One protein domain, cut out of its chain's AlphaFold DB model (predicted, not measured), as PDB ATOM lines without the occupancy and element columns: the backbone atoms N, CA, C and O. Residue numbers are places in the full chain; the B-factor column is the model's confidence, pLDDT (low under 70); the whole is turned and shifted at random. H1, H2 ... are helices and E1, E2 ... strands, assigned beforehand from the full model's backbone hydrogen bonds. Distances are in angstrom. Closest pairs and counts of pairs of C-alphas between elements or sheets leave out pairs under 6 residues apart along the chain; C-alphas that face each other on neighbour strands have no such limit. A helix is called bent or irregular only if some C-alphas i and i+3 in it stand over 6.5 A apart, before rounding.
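Overview. This is residues 127 to 222 of the 331 residues of the protein "MCE family protein" of Desulfobacteraceae bacterium (UniProt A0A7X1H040). One sheet of seven strands curls into a small, nearly closed barrel, with the short helix H1 at one end. The sheet is mixed and runs E5 E6 E2 E3 E4 E1 E7; E3 is the hinge between its two leaves. The printed part has 96 residues, with one named helix and seven named strands in the order E1 E2 E3 E4 H1 E5 E6 E7; it is mostly strand. It is compact, with a radius of gyration of the C-alphas of 12.3 A and spans of 32 by 32 by 21 A.

Along the chain. E3, residues 150 to 160, is 27.7 A long and bends by 53 degrees at residue 156. E2 is residues 144 to 147; E4, 166 to 173, 22.5 A. E1, 127 to 133, starts at C-alpha 127 (-8.218, -20.782, 25.196). E5 is 184 to 190, E6 198 to 204, and E7 217 to 219, ending at C-alpha 219 (-20.811, -31.611, 26.828). H1 is 174 to 179.

Arrangement. The sheet is folded, bent back on itself: E5 E6 E2 face E4 E1 E7. E2 E3 E4 form a meander, each strand the antiparallel neighbour of the one before; with E1, antiparallel to E4, they make a Greek key. N 145 and O 153 of the hairpin E2 and E3 are within hydrogen-bond range at 2.9 A, and so are N 131 and O 168 of the neighbour strands E1 and E4 at 2.8 A. E6 and E2 are parallel, N 146 to O 200 2.8 A. H1 is on the sheet, height 6.4 A; it is irregular, C-alphas 175 and 178 being 7.7 A apart, with 0 of 2 O i to N i+4 pairs but 2 of 3 O i to N i+3 pairs within hydrogen-bond range.

Size, cuts and confidence. The C-alphas of Asp 162 and Lys 207, the two farthest apart, are 36.1 A apart. The printed part has no cut. E6 to E7 is a long link. Residue 207 is under 70 in pLDDT.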
ATOM      1  N   HIS A 127      -7.425 -20.276  24.103       91.12
ATOM      2  CA  HIS A 127      -8.218 -20.782  25.196       91.12
ATOM      3  C   HIS A 127      -8.554 -22.232  24.869       91.12
ATOM      4  O   HIS A 127      -9.281 -22.506  23.901       91.12
ATOM      5  N   ASP A 128      -7.972 -23.141  25.641       94.62
ATOM      6  CA  ASP A 128      -8.019 -24.566  25.375       94.62
ATOM      7  C   ASP A 128      -8.939 -25.261  26.390       94.62
ATOM      8  O   ASP A 128      -8.897 -25.015  27.597       94.62
ATOM      9  N   PHE A 129      -9.800 -26.145  25.892       96.19
ATOM     10  CA  PHE A 129     -10.721 -26.948  26.700       96.19
ATOM     11  C   PHE A 129     -11.111 -28.226  25.949       96.19
ATOM     12  O   PHE A 129     -10.754 -28.424  24.782       96.19
ATOM     13  N   GLU A 130     -11.845 -29.121  26.606       97.38
ATOM     14  CA  GLU A 130     -12.301 -30.378  26.020       97.38
ATOM     15  C   GLU A 130     -13.820 -30.433  25.867       97.38
ATOM     16  O   GLU A 130     -14.590 -29.989  26.718       97.38
ATOM     17  N   ILE A 131     -14.259 -31.044  24.771       97.62
ATOM     18  CA  ILE A 131     -15.666 -31.286  24.477       97.62
ATOM     19  C   ILE A 131     -15.896 -32.789  24.431       97.62
ATOM     20  O   ILE A 131     -15.230 -33.522  23.694       97.62
ATOM     21  N   ARG A 132     -16.862 -33.254  25.212       97.62
ATOM     22  CA  ARG A 132     -17.270 -34.651  25.273       97.62
ATOM     23  C   ARG A 132     -18.377 -34.928  24.261       97.62
ATOM     24  O   ARG A 132     -19.417 -34.278  24.286       97.62
ATOM     25  N   PHE A 133     -18.169 -35.932  23.415       95.88
ATOM     26  CA  PHE A 133     -19.147 -36.414  22.439       95.88
ATOM     27  C   PHE A 133     -19.360 -37.925  22.562       95.88
ATOM     28  O   PHE A 133     -18.451 -38.672  22.926       95.88
ATOM     29  N   SER A 134     -20.559 -38.394  22.213       92.25
ATOM     30  CA  SER A 134     -20.864 -39.826  22.084       92.25
ATOM     31  C   SER A 134     -20.355 -40.428  20.766       92.25
ATOM     32  O   SER A 134     -19.995 -41.600  20.732       92.25
ATOM     33  N   ASP A 135     -20.268 -39.627  19.701       90.44
ATOM     34  CA  ASP A 135     -19.688 -39.970  18.398       90.44
ATOM     35  C   ASP A 135     -19.005 -38.724  17.807       90.44
ATOM     36  O   ASP A 135     -19.427 -37.594  18.047       90.44
ATOM     37  N   VAL A 136     -17.940 -38.929  17.038       91.38
ATOM     38  CA  VAL A 136     -17.153 -37.880  16.382       91.38
ATOM     39  C   VAL A 136     -17.372 -37.813  14.870       91.38
ATOM     40  O   VAL A 136     -16.897 -36.881  14.232       91.38
ATOM     41  N   HIS A 137     -18.081 -38.774  14.267       85.94
ATOM     42  CA  HIS A 137     -18.479 -38.762  12.849       85.94
ATOM     43  C   HIS A 137     -17.338 -38.501  11.838       85.94
ATOM     44  O   HIS A 137     -17.577 -37.969  10.751       85.94
ATOM     45  N   GLY A 138     -16.100 -38.875  12.177       89.94
ATOM     46  CA  GLY A 138     -14.910 -38.646  11.347       89.94
ATOM     47  C   GLY A 138     -14.135 -37.357  11.647       89.94
ATOM     48  O   GLY A 138     -13.187 -37.054  10.928       89.94
ATOM     49  N   LEU A 139     -14.502 -36.619  12.700       95.50
ATOM     50  CA  LEU A 139     -13.725 -35.492  13.214       95.50
ATOM     51  C   LEU A 139     -12.331 -35.956  13.671       95.50
ATOM     52  O   LEU A 139     -12.185 -36.974  14.353       95.50
ATOM     53  N   HIS A 140     -11.302 -35.197  13.309       95.62
ATOM     54  CA  HIS A 140      -9.908 -35.485  13.621       95.62
ATOM     55  C   HIS A 140      -9.110 -34.206  13.903       95.62
ATOM     56  O   HIS A 140      -9.569 -33.084  13.689       95.62
ATOM     57  N   LYS A 141      -7.865 -34.378  14.367       97.06
ATOM     58  CA  LYS A 141      -6.929 -33.270  14.595       97.06
ATOM     59  C   LYS A 141      -6.788 -32.387  13.348       97.06
ATOM     60  O   LYS A 141      -6.611 -32.911  12.247       97.06
ATOM     61  N   GLY A 142      -6.806 -31.073  13.545       95.75
ATOM     62  CA  GLY A 142      -6.692 -30.061  12.496       95.75
ATOM     63  C   GLY A 142      -8.013 -29.706  11.814       95.75
ATOM     64  O   GLY A 142      -8.012 -28.870  10.918       95.75
ATOM     65  N   ASN A 143      -9.137 -30.320  12.199       96.81
ATOM     66  CA  ASN A 143     -10.445 -29.829  11.775       96.81
ATOM     67  C   ASN A 143     -10.783 -28.502  12.464       96.81
ATOM     68  O   ASN A 143     -10.422 -28.281  13.620       96.81
ATOM     69  N   SER A 144     -11.488 -27.631  11.751       97.12
ATOM     70  CA  SER A 144     -11.782 -26.267  12.189       97.12
ATOM     71  C   SER A 144     -12.919 -26.200  13.213       97.12
ATOM     72  O   SER A 144     -13.856 -27.004  13.193       97.12
ATOM     73  N   VAL A 145     -12.869 -25.169  14.057       97.25
ATOM     74  CA  VAL A 145     -13.972 -24.729  14.919       97.25
ATOM     75  C   VAL A 145     -14.553 -23.438  14.345       97.25
ATOM     76  O   VAL A 145     -13.821 -22.470  14.132       97.25
ATOM     77  N   TYR A 146     -15.860 -23.419  14.091       96.38
ATOM     78  CA  TYR A 146     -16.577 -22.301  13.482       96.38
ATOM     79  C   TYR A 146     -17.528 -21.617  14.460       96.38
ATOM     80  O   TYR A 146     -18.327 -22.285  15.111       96.38
ATOM     81  N   PHE A 147     -17.538 -20.286  14.455       94.06
ATOM     82  CA  PHE A 147     -18.560 -19.457  15.096       94.06
ATOM     83  C   PHE A 147     -19.043 -18.401  14.102       94.06
ATOM     84  O   PHE A 147     -18.230 -17.748  13.452       94.06
ATOM     85  N   GLU A 148     -20.361 -18.294  13.912       88.94
ATOM     86  CA  GLU A 148     -20.993 -17.372  12.944       88.94
ATOM     87  C   GLU A 148     -20.381 -17.412  11.522       88.94
ATOM     88  O   GLU A 148     -20.335 -16.418  10.801       88.94
ATOM     89  N   GLY A 149     -19.895 -18.584  11.097       87.94
ATOM     90  CA  GLY A 149     -19.286 -18.787   9.777       87.94
ATOM     91  C   GLY A 149     -17.802 -18.411   9.672       87.94
ATOM     92  O   GLY A 149     -17.205 -18.640   8.622       87.94
ATOM     93  N   ALA A 150     -17.183 -17.911  10.742       92.38
ATOM     94  CA  ALA A 150     -15.744 -17.674  10.819       92.38
ATOM     95  C   ALA A 150     -15.025 -18.833  11.522       92.38
ATOM     96  O   ALA A 150     -15.546 -19.394  12.486       92.38
ATOM     97  N   VAL A 151     -13.816 -19.172  11.063       94.88
ATOM     98  CA  VAL A 151     -12.929 -20.104  11.774       94.88
ATOM     99  C   VAL A 151     -12.335 -19.383  12.979       94.88
ATOM    100  O   VAL A 151     -11.612 -18.402  12.814       94.88
ATOM    101  N   ILE A 152     -12.626 -19.888  14.173       95.56
ATOM    102  CA  ILE A 152     -12.192 -19.301  15.448       95.56
ATOM    103  C   ILE A 152     -11.176 -20.168  16.190       95.56
ATOM    104  O   ILE A 152     -10.604 -19.736  17.185       95.56
ATOM    105  N   GLY A 153     -10.945 -21.388  15.715       96.06
ATOM    106  CA  GLY A 153     -10.102 -22.357  16.395       96.06
ATOM    107  C   GLY A 153      -9.937 -23.650  15.612       96.06
ATOM    108  O   GLY A 153     -10.397 -23.772  14.473       96.06
ATOM    109  N   GLU A 154      -9.305 -24.628  16.246       97.06
ATOM    110  CA  GLU A 154      -9.048 -25.943  15.665       97.06
ATOM    111  C   GLU A 154      -9.130 -27.068  16.702       97.06
ATOM    112  O   GLU A 154      -8.962 -26.872  17.908       97.06
ATOM    113  N   VAL A 155      -9.377 -28.280  16.211       98.00
ATOM    114  CA  VAL A 155      -9.319 -29.513  16.991       98.00
ATOM    115  C   VAL A 155      -7.859 -29.911  17.182       98.00
ATOM    116  O   VAL A 155      -7.171 -30.278  16.227       98.00
ATOM    117  N   GLN A 156      -7.391 -29.917  18.427       97.75
ATOM    118  CA  GLN A 156      -6.024 -30.304  18.773       97.75
ATOM    119  C   GLN A 156      -5.858 -31.817  18.892       97.75
ATOM    120  O   GLN A 156      -4.816 -32.375  18.521       97.75
ATOM    121  N   LYS A 157      -6.884 -32.498  19.409       97.56
ATOM    122  CA  LYS A 157      -6.838 -33.933  19.691       97.56
ATOM    123  C   LYS A 157      -8.243 -34.522  19.761       97.56
ATOM    124  O   LYS A 157      -9.172 -33.871  20.212       97.56
ATOM    125  N   VAL A 158      -8.361 -35.785  19.361       97.50
ATOM    126  CA  VAL A 158      -9.546 -36.616  19.594       97.50
ATOM    127  C   VAL A 158      -9.080 -37.879  20.308       97.50
ATOM    128  O   VAL A 158      -8.204 -38.583  19.804       97.50
ATOM    129  N   ALA A 159      -9.619 -38.143  21.493       96.94
ATOM    130  CA  ALA A 159      -9.301 -39.312  22.301       96.94
ATOM    131  C   ALA A 159     -10.574 -40.107  22.592       96.94
ATOM    132  O   ALA A 159     -11.570 -39.543  23.029       96.94
ATOM    133  N   TYR A 160     -10.535 -41.419  22.374       95.50
ATOM    134  CA  TYR A 160     -11.590 -42.319  22.831       95.50
ATOM    135  C   TYR A 160     -11.255 -42.812  24.236       95.50
ATOM    136  O   TYR A 160     -10.107 -43.167  24.512       95.50
ATOM    137  N   THR A 161     -12.240 -42.797  25.123       94.19
ATOM    138  CA  THR A 161     -12.081 -43.169  26.532       94.19
ATOM    139  C   THR A 161     -12.610 -44.575  26.794       94.19
ATOM    140  O   THR A 161     -13.478 -45.072  26.076       94.19
ATOM    141  N   ASP A 162     -12.145 -45.198  27.876       91.88
ATOM    142  CA  ASP A 162     -12.585 -46.541  28.274       91.88
ATOM    143  C   ASP A 162     -14.077 -46.602  28.660       91.88
ATOM    144  O   ASP A 162     -14.670 -47.678  28.688       91.88
ATOM    145  N   SER A 163     -14.707 -45.453  28.939       89.50
ATOM    146  CA  SER A 163     -16.148 -45.336  29.208       89.50
ATOM    147  C   SER A 163     -17.005 -45.241  27.942       89.50
ATOM    148  O   SER A 163     -18.226 -45.132  28.038       89.50
ATOM    149  N   GLY A 164     -16.390 -45.294  26.761       91.19
ATOM    150  CA  GLY A 164     -17.099 -45.325  25.490       91.19
ATOM    151  C   GLY A 164     -17.460 -43.958  24.909       91.19
ATOM    152  O   GLY A 164     -18.249 -43.903  23.971       91.19
ATOM    153  N   VAL A 165     -16.889 -42.870  25.436       94.50
ATOM    154  CA  VAL A 165     -17.087 -41.501  24.924       94.50
ATOM    155  C   VAL A 165     -15.812 -40.945  24.294       94.50
ATOM    156  O   VAL A 165     -14.703 -41.397  24.597       94.50
ATOM    157  N   PHE A 166     -15.962 -39.931  23.447       96.94
ATOM    158  CA  PHE A 166     -14.860 -39.190  22.844       96.94
ATOM    159  C   PHE A 166     -14.624 -37.875  23.587       96.94
ATOM    160  O   PHE A 166     -15.563 -37.114  23.808       96.94
ATOM    161  N   LEU A 167     -13.369 -37.596  23.935       97.69
ATOM    162  CA  LEU A 167     -12.902 -36.297  24.413       97.69
ATOM    163  C   LEU A 167     -12.159 -35.597  23.278       97.69
ATOM    164  O   LEU A 167     -11.173 -36.114  22.742       97.69
ATOM    165  N   VAL A 168     -12.674 -34.441  22.882       98.12
ATOM    166  CA  VAL A 168     -12.150 -33.632  21.789       98.12
ATOM    167  C   VAL A 168     -11.537 -32.373  22.378       98.12
ATOM    168  O   VAL A 168     -12.261 -31.478  22.802       98.12
ATOM    169  N   SER A 169     -10.210 -32.303  22.406       97.81
ATOM    170  CA  SER A 169      -9.495 -31.107  22.850       97.81
ATOM    171  C   SER A 169      -9.528 -30.071  21.726       97.81
ATOM    172  O   SER A 169      -9.114 -30.361  20.595       97.81
ATOM    173  N   VAL A 170     -10.015 -28.874  22.030       97.44
ATOM    174  CA  VAL A 170     -10.122 -27.749  21.097       97.44
ATOM    175  C   VAL A 170      -9.291 -26.580  21.588       97.44
ATOM    176  O   VAL A 170      -9.054 -26.432  22.781       97.44
ATOM    177  N   SER A 171      -8.861 -25.755  20.643       95.88
ATOM    178  CA  SER A 171      -8.132 -24.526  20.917       95.88
ATOM    179  C   SER A 171      -8.810 -23.386  20.175       95.88
ATOM    180  O   SER A 171      -8.918 -23.425  18.944       95.88
ATOM    181  N   ILE A 172      -9.330 -22.413  20.919       95.31
ATOM    182  CA  ILE A 172     -10.048 -21.251  20.387       95.31
ATOM    183  C   ILE A 172      -9.178 -20.010  20.575       95.31
ATOM    184  O   ILE A 172      -8.577 -19.813  21.623       95.31
ATOM    185  N   GLN A 173      -9.088 -19.149  19.563       93.94
ATOM    186  CA  GLN A 173      -8.310 -17.912  19.675       93.94
ATOM    187  C   GLN A 173      -8.944 -16.999  20.738       93.94
ATOM    188  O   GLN A 173     -10.160 -16.800  20.731       93.94
ATOM    189  N   ASN A 174      -8.138 -16.392  21.616       89.50
ATOM    190  CA  ASN A 174      -8.651 -15.599  22.747       89.50
ATOM    191  C   ASN A 174      -9.543 -14.416  22.351       89.50
ATOM    192  O   ASN A 174     -10.385 -13.987  23.138       89.50
ATOM    193  N   GLU A 175      -9.407 -13.892  21.132       89.75
ATOM    194  CA  GLU A 175     -10.309 -12.859  20.609       89.75
ATOM    195  C   GLU A 175     -11.766 -13.337  20.455       89.75
ATOM    196  O   GLU A 175     -12.679 -12.513  20.459       89.75
ATOM    197  N   PHE A 176     -11.991 -14.655  20.418       91.31
ATOM    198  CA  PHE A 176     -13.303 -15.302  20.427       91.31
ATOM    199  C   PHE A 176     -13.639 -15.954  21.776       91.31
ATOM    200  O   PHE A 176     -14.530 -16.798  21.832       91.31
ATOM    201  N   ALA A 177     -12.994 -15.560  22.881       85.94
ATOM    202  CA  ALA A 177     -13.332 -16.078  24.214       85.94
ATOM    203  C   ALA A 177     -14.817 -15.870  24.563       85.94
ATOM    204  O   ALA A 177     -15.426 -16.701  25.229       85.94
ATOM    205  N   SER A 178     -15.445 -14.810  24.040       88.38
ATOM    206  CA  SER A 178     -16.883 -14.586  24.197       88.38
ATOM    207  C   SER A 178     -17.741 -15.658  23.529       88.38
ATOM    208  O   SER A 178     -18.889 -15.789  23.924       88.38
ATOM    209  N   ALA A 179     -17.223 -16.399  22.540       89.88
ATOM    210  CA  ALA A 179     -17.888 -17.532  21.889       89.88
ATOM    211  C   ALA A 179     -17.766 -18.831  22.713       89.88
ATOM    212  O   ALA A 179     -18.642 -19.694  22.637       89.88
ATOM    213  N   ALA A 180     -16.710 -18.952  23.523       92.00
ATOM    214  CA  ALA A 180     -16.382 -20.118  24.340       92.00
ATOM    215  C   ALA A 180     -16.963 -19.992  25.759       92.00
ATOM    216  O   ALA A 180     -16.243 -19.766  26.730       92.00
ATOM    217  N   THR A 181     -18.286 -20.107  25.875       93.31
ATOM    218  CA  THR A 181     -19.001 -19.953  27.154       93.31
ATOM    219  C   THR A 181     -19.829 -21.183  27.509       93.31
ATOM    220  O   THR A 181     -20.163 -21.989  26.643       93.31
ATOM    221  N   ASP A 182     -20.206 -21.311  28.780       90.38
ATOM    222  CA  ASP A 182     -21.135 -22.343  29.272       90.38
ATOM    223  C   ASP A 182     -22.547 -22.256  28.645       90.38
ATOM    224  O   ASP A 182     -23.284 -23.243  28.581       90.38
ATOM    225  N   ALA A 183     -22.917 -21.085  28.125       90.44
ATOM    226  CA  ALA A 183     -24.147 -20.859  27.373       90.44
ATOM    227  C   ALA A 183     -24.028 -21.253  25.891       90.44
ATOM    228  O   ALA A 183     -25.045 -21.342  25.197       90.44
ATOM    229  N   ALA A 184     -22.814 -21.489  25.388       93.38
ATOM    230  CA  ALA A 184     -22.609 -21.908  24.014       93.38
ATOM    231  C   ALA A 184     -22.994 -23.380  23.809       93.38
ATOM    232  O   ALA A 184     -23.027 -24.206  24.726       93.38
ATOM    233  N   ARG A 185     -23.320 -23.709  22.564       94.31
ATOM    234  CA  ARG A 185     -23.614 -25.061  22.106       94.31
ATOM    235  C   ARG A 185     -22.593 -25.446  21.058       94.31
ATOM    236  O   ARG A 185     -22.389 -24.712  20.094       94.31
ATOM    237  N   PHE A 186     -21.987 -26.609  21.253       95.81
ATOM    238  CA  PHE A 186     -20.953 -27.149  20.384       95.81
ATOM    239  C   PHE A 186     -21.480 -28.415  19.736       95.81
ATOM    240  O   PHE A 186     -21.905 -29.322  20.443       95.81
ATOM    241  N   PHE A 187     -21.455 -28.504  18.414       95.19
ATOM    242  CA  PHE A 187     -21.903 -29.702  17.706       95.19
ATOM    243  C   PHE A 187     -21.052 -29.970  16.474       95.19
ATOM    244  O   PHE A 187     -20.438 -29.064  15.914       95.19
ATOM    245  N   ILE A 188     -21.015 -31.230  16.047       95.06
ATOM    246  CA  ILE A 188     -20.270 -31.645  14.859       95.06
ATOM    247  C   ILE A 188     -21.165 -31.500  13.628       95.06
ATOM    248  O   ILE A 188     -22.303 -31.973  13.614       95.06
ATOM    249  N   ASP A 189     -20.640 -30.874  12.580       93.06
ATOM    250  CA  ASP A 189     -21.315 -30.732  11.291       93.06
ATOM    251  C   ASP A 189     -20.335 -30.943  10.131       93.06
ATOM    252  O   ASP A 189     -19.137 -31.154  10.328       93.06
ATOM    253  N   SER A 190     -20.850 -30.926   8.906       91.56
ATOM    254  CA  SER A 190     -20.017 -30.969   7.706       91.56
ATOM    255  C   SER A 190     -19.436 -29.587   7.402       91.56
ATOM    256  O   SER A 190     -20.103 -28.563   7.592       91.56
ATOM    257  N   ASP A 191     -18.196 -29.566   6.920       89.06
ATOM    258  CA  ASP A 191     -17.536 -28.337   6.490       89.06
ATOM    259  C   ASP A 191     -18.306 -27.723   5.298       89.06
ATOM    260  O   ASP A 191     -18.608 -28.439   4.332       89.06
ATOM    261  N   PRO A 192     -18.665 -26.423   5.344       78.75
ATOM    262  CA  PRO A 192     -19.371 -25.764   4.247       78.75
ATOM    263  C   PRO A 192     -18.555 -25.694   2.947       78.75
ATOM    264  O   PRO A 192     -19.146 -25.643   1.869       78.75
ATOM    265  N   GLU A 193     -17.222 -25.700   3.023       86.00
ATOM    266  CA  GLU A 193     -16.331 -25.716   1.859       86.00
ATOM    267  C   GLU A 193     -16.077 -27.141   1.352       86.00
ATOM    268  O   GLU A 193     -15.852 -27.349   0.156       86.00
ATOM    269  N   ASN A 194     -16.145 -28.139   2.239       86.94
ATOM    270  CA  ASN A 194     -15.929 -29.538   1.890       86.94
ATOM    271  C   ASN A 194     -16.811 -30.493   2.708       86.94
ATOM    272  O   ASN A 194     -16.427 -30.962   3.775       86.94
ATOM    273  N   ASN A 195     -17.945 -30.909   2.142       85.25
ATOM    274  CA  ASN A 195     -18.916 -31.774   2.824       85.25
ATOM    275  C   ASN A 195     -18.383 -33.151   3.287       85.25
ATOM    276  O   ASN A 195     -19.068 -33.843   4.042       85.25
ATOM    277  N   THR A 196     -17.188 -33.560   2.847       86.50
ATOM    278  CA  THR A 196     -16.519 -34.788   3.307       86.50
ATOM    279  C   THR A 196     -15.742 -34.596   4.609       86.50
ATOM    280  O   THR A 196     -15.445 -35.577   5.287       86.50
ATOM    281  N   GLN A 197     -15.429 -33.351   4.975       91.62
ATOM    282  CA  GLN A 197     -14.751 -33.003   6.218       91.62
ATOM    283  C   GLN A 197     -15.754 -32.621   7.303       91.62
ATOM    284  O   GLN A 197     -16.874 -32.179   7.028       91.62
ATOM    285  N   LYS A 198     -15.341 -32.824   8.554       95.25
ATOM    286  CA  LYS A 198     -16.113 -32.451   9.735       95.25
ATOM    287  C   LYS A 198     -15.512 -31.236  10.405       95.25
ATOM    288  O   LYS A 198     -14.306 -31.022  10.358       95.25
ATOM    289  N   VAL A 199     -16.383 -30.465  11.034       97.25
ATOM    290  CA  VAL A 199     -16.046 -29.260  11.787       97.25
ATOM    291  C   VAL A 199     -16.847 -29.236  13.075       97.25
ATOM    292  O   VAL A 199     -17.911 -29.854  13.164       97.25
ATOM    293  N   ILE A 200     -16.361 -28.490  14.062       97.56
ATOM    294  CA  ILE A 200     -17.159 -28.137  15.236       97.56
ATOM    295  C   ILE A 200     -17.819 -26.793  14.955       97.56
ATOM    296  O   ILE A 200     -17.145 -25.836  14.583       97.56
ATOM    297  N   ARG A 201     -19.132 -26.706  15.140       96.25
ATOM    298  CA  ARG A 201     -19.883 -25.452  15.103       96.25
ATOM    299  C   ARG A 201     -20.221 -25.010  16.515       96.25
ATOM    300  O   ARG A 201     -20.632 -25.822  17.339       96.25
ATOM    301  N   VAL A 202     -20.073 -23.714  16.745       95.56
ATOM    302  CA  VAL A 202     -20.420 -23.025  17.980       95.56
ATOM    303  C   VAL A 202     -21.625 -22.135  17.709       95.56
ATOM    304  O   VAL A 202     -21.634 -21.358  16.751       95.56
ATOM    305  N   VAL A 203     -22.643 -22.250  18.553       92.38
ATOM    306  CA  VAL A 203     -23.848 -21.417  18.525       92.38
ATOM    307  C   VAL A 203     -24.084 -20.850  19.914       92.38
ATOM    308  O   VAL A 203     -23.908 -21.550  20.906       92.38
ATOM    309  N   GLN A 204     -24.516 -19.594  19.988       88.62
ATOM    310  CA  GLN A 204     -24.937 -18.969  21.238       88.62
ATOM    311  C   GLN A 204     -26.403 -18.571  21.174       88.62
ATOM    312  O   GLN A 204     -26.846 -17.924  20.226       88.62
ATOM    313  N   LEU A 205     -27.148 -18.973  22.200       76.62
ATOM    314  CA  LEU A 205     -28.575 -18.718  22.334       76.62
ATOM    315  C   LEU A 205     -28.813 -17.838  23.556       76.62
ATOM    316  O   LEU A 205     -28.706 -18.296  24.690       76.62
ATOM    317  N   GLY A 206     -29.150 -16.566  23.343       71.25
ATOM    318  CA  GLY A 206     -29.449 -15.640  24.438       71.25
ATOM    319  C   GLY A 206     -28.249 -14.842  24.959       71.25
ATOM    320  O   GLY A 206     -27.372 -14.455  24.193       71.25
ATOM    321  N   LYS A 207     -28.291 -14.470  26.248       62.78
ATOM    322  CA  LYS A 207     -27.293 -13.582  26.875       62.78
ATOM    323  C   LYS A 207     -25.984 -14.310  27.185       62.78
ATOM    324  O   LYS A 207     -25.986 -15.518  27.386       62.78
ATOM    325  N   GLU A 208     -24.921 -13.508  27.282       71.38
ATOM    326  CA  GLU A 208     -23.552 -13.872  27.670       71.38
ATOM    327  C   GLU A 208     -23.514 -14.942  28.776       71.38
ATOM    328  O   GLU A 208     -24.073 -14.744  29.858       71.38
ATOM    329  N   GLY A 209     -22.866 -16.070  28.477       83.56
ATOM    330  CA  GLY A 209     -22.516 -17.101  29.453       83.56
ATOM    331  C   GLY A 209     -21.191 -16.800  30.150       83.56
ATOM    332  O   GLY A 209     -20.472 -15.866  29.779       83.56
ATOM    333  N   ASN A 210     -20.846 -17.611  31.146       90.12
ATOM    334  CA  ASN A 210     -19.521 -17.542  31.752       90.12
ATOM    335  C   ASN A 210     -18.501 -18.163  30.793       90.12
ATOM    336  O   ASN A 210     -18.808 -19.199  30.192       90.12
ATOM    337  N   PRO A 211     -17.303 -17.572  30.641       90.94
ATOM    338  CA  PRO A 211     -16.215 -18.214  29.918       90.94
ATOM    339  C   PRO A 211     -15.985 -19.626  30.449       90.94
ATOM    340  O   PRO A 211     -16.028 -19.849  31.661       90.94
ATOM    341  N   ILE A 212     -15.760 -20.565  29.538       93.94
ATOM    342  CA  ILE A 212     -15.339 -21.914  29.908       93.94
ATOM    343  C   ILE A 212     -13.991 -21.792  30.639       93.94
ATOM    344  O   ILE A 212     -13.190 -20.907  30.347       93.94
ATOM    345  N   GLU A 213     -13.765 -22.606  31.666       92.19
ATOM    346  CA  GLU A 213     -12.463 -22.620  32.338       92.19
ATOM    347  C   GLU A 213     -11.438 -23.362  31.473       92.19
ATOM    348  O   GLU A 213     -11.785 -24.288  30.740       92.19
ATOM    349  N   GLU A 214     -10.167 -22.969  31.562       88.62
ATOM    350  CA  GLU A 214      -9.088 -23.683  30.871       88.62
ATOM    351  C   GLU A 214      -9.091 -25.164  31.277       88.62
ATOM    352  O   GLU A 214      -9.300 -25.489  32.449       88.62
ATOM    353  N   ASP A 215      -8.876 -26.056  30.309       87.69
ATOM    354  CA  ASP A 215      -8.894 -27.514  30.489       87.69
ATOM    355  C   ASP A 215     -10.239 -28.091  30.992       87.69
ATOM    356  O   ASP A 215     -10.324 -29.277  31.334       87.69
ATOM    357  N   ALA A 216     -11.314 -27.296  31.035       95.19
ATOM    358  CA  ALA A 216     -12.627 -27.793  31.421       95.19
ATOM    359  C   ALA A 216     -13.162 -28.804  30.400       95.19
ATOM    360  O   ALA A 216     -12.901 -28.719  29.201       95.19
ATOM    361  N   VAL A 217     -13.973 -29.747  30.881       96.12
ATOM    362  CA  VAL A 217     -14.677 -30.707  30.027       96.12
ATOM    363  C   VAL A 217     -16.147 -30.322  29.966       96.12
ATOM    364  O   VAL A 217     -16.853 -30.407  30.973       96.12
ATOM    365  N   ILE A 218     -16.621 -29.943  28.783       95.62
ATOM    366  CA  ILE A 218     -18.028 -29.615  28.530       95.62
ATOM    367  C   ILE A 218     -18.707 -30.682  27.672       95.62
ATOM    368  O   ILE A 218     -18.046 -31.479  27.007       95.62
ATOM    369  N   ASP A 219     -20.038 -30.688  27.657       95.56
ATOM    370  CA  ASP A 219     -20.811 -31.611  26.828       95.56
ATOM    371  C   ASP A 219     -21.129 -31.016  25.457       95.56
ATOM    372  O   ASP A 219     -21.776 -29.972  25.326       95.56
ATOM    373  N   GLY A 220     -20.686 -31.724  24.422       93.69
ATOM    374  CA  GLY A 220     -21.096 -31.483  23.054       93.69
ATOM    375  C   GLY A 220     -22.528 -31.953  22.816       93.69
ATOM    376  O   GLY A 220     -23.017 -32.897  23.434       93.69
ATOM    377  N   GLN A 221     -23.202 -31.287  21.892       90.25
ATOM    378  CA  GLN A 221     -24.580 -31.551  21.512       90.25
ATOM    379  C   GLN A 221     -24.651 -32.173  20.122       90.25
ATOM    380  O   GLN A 221     -23.746 -32.039  19.290       90.25
ATOM    381  N   THR A 222     -25.766 -32.840  19.841       85.88
ATOM    382  CA  THR A 222     -26.083 -33.246  18.473       85.88
ATOM    383  C   THR A 222     -26.524 -32.024  17.670       85.88
ATOM    384  O   THR A 222     -27.117 -31.090  18.214       85.88
TER     385      THR A 222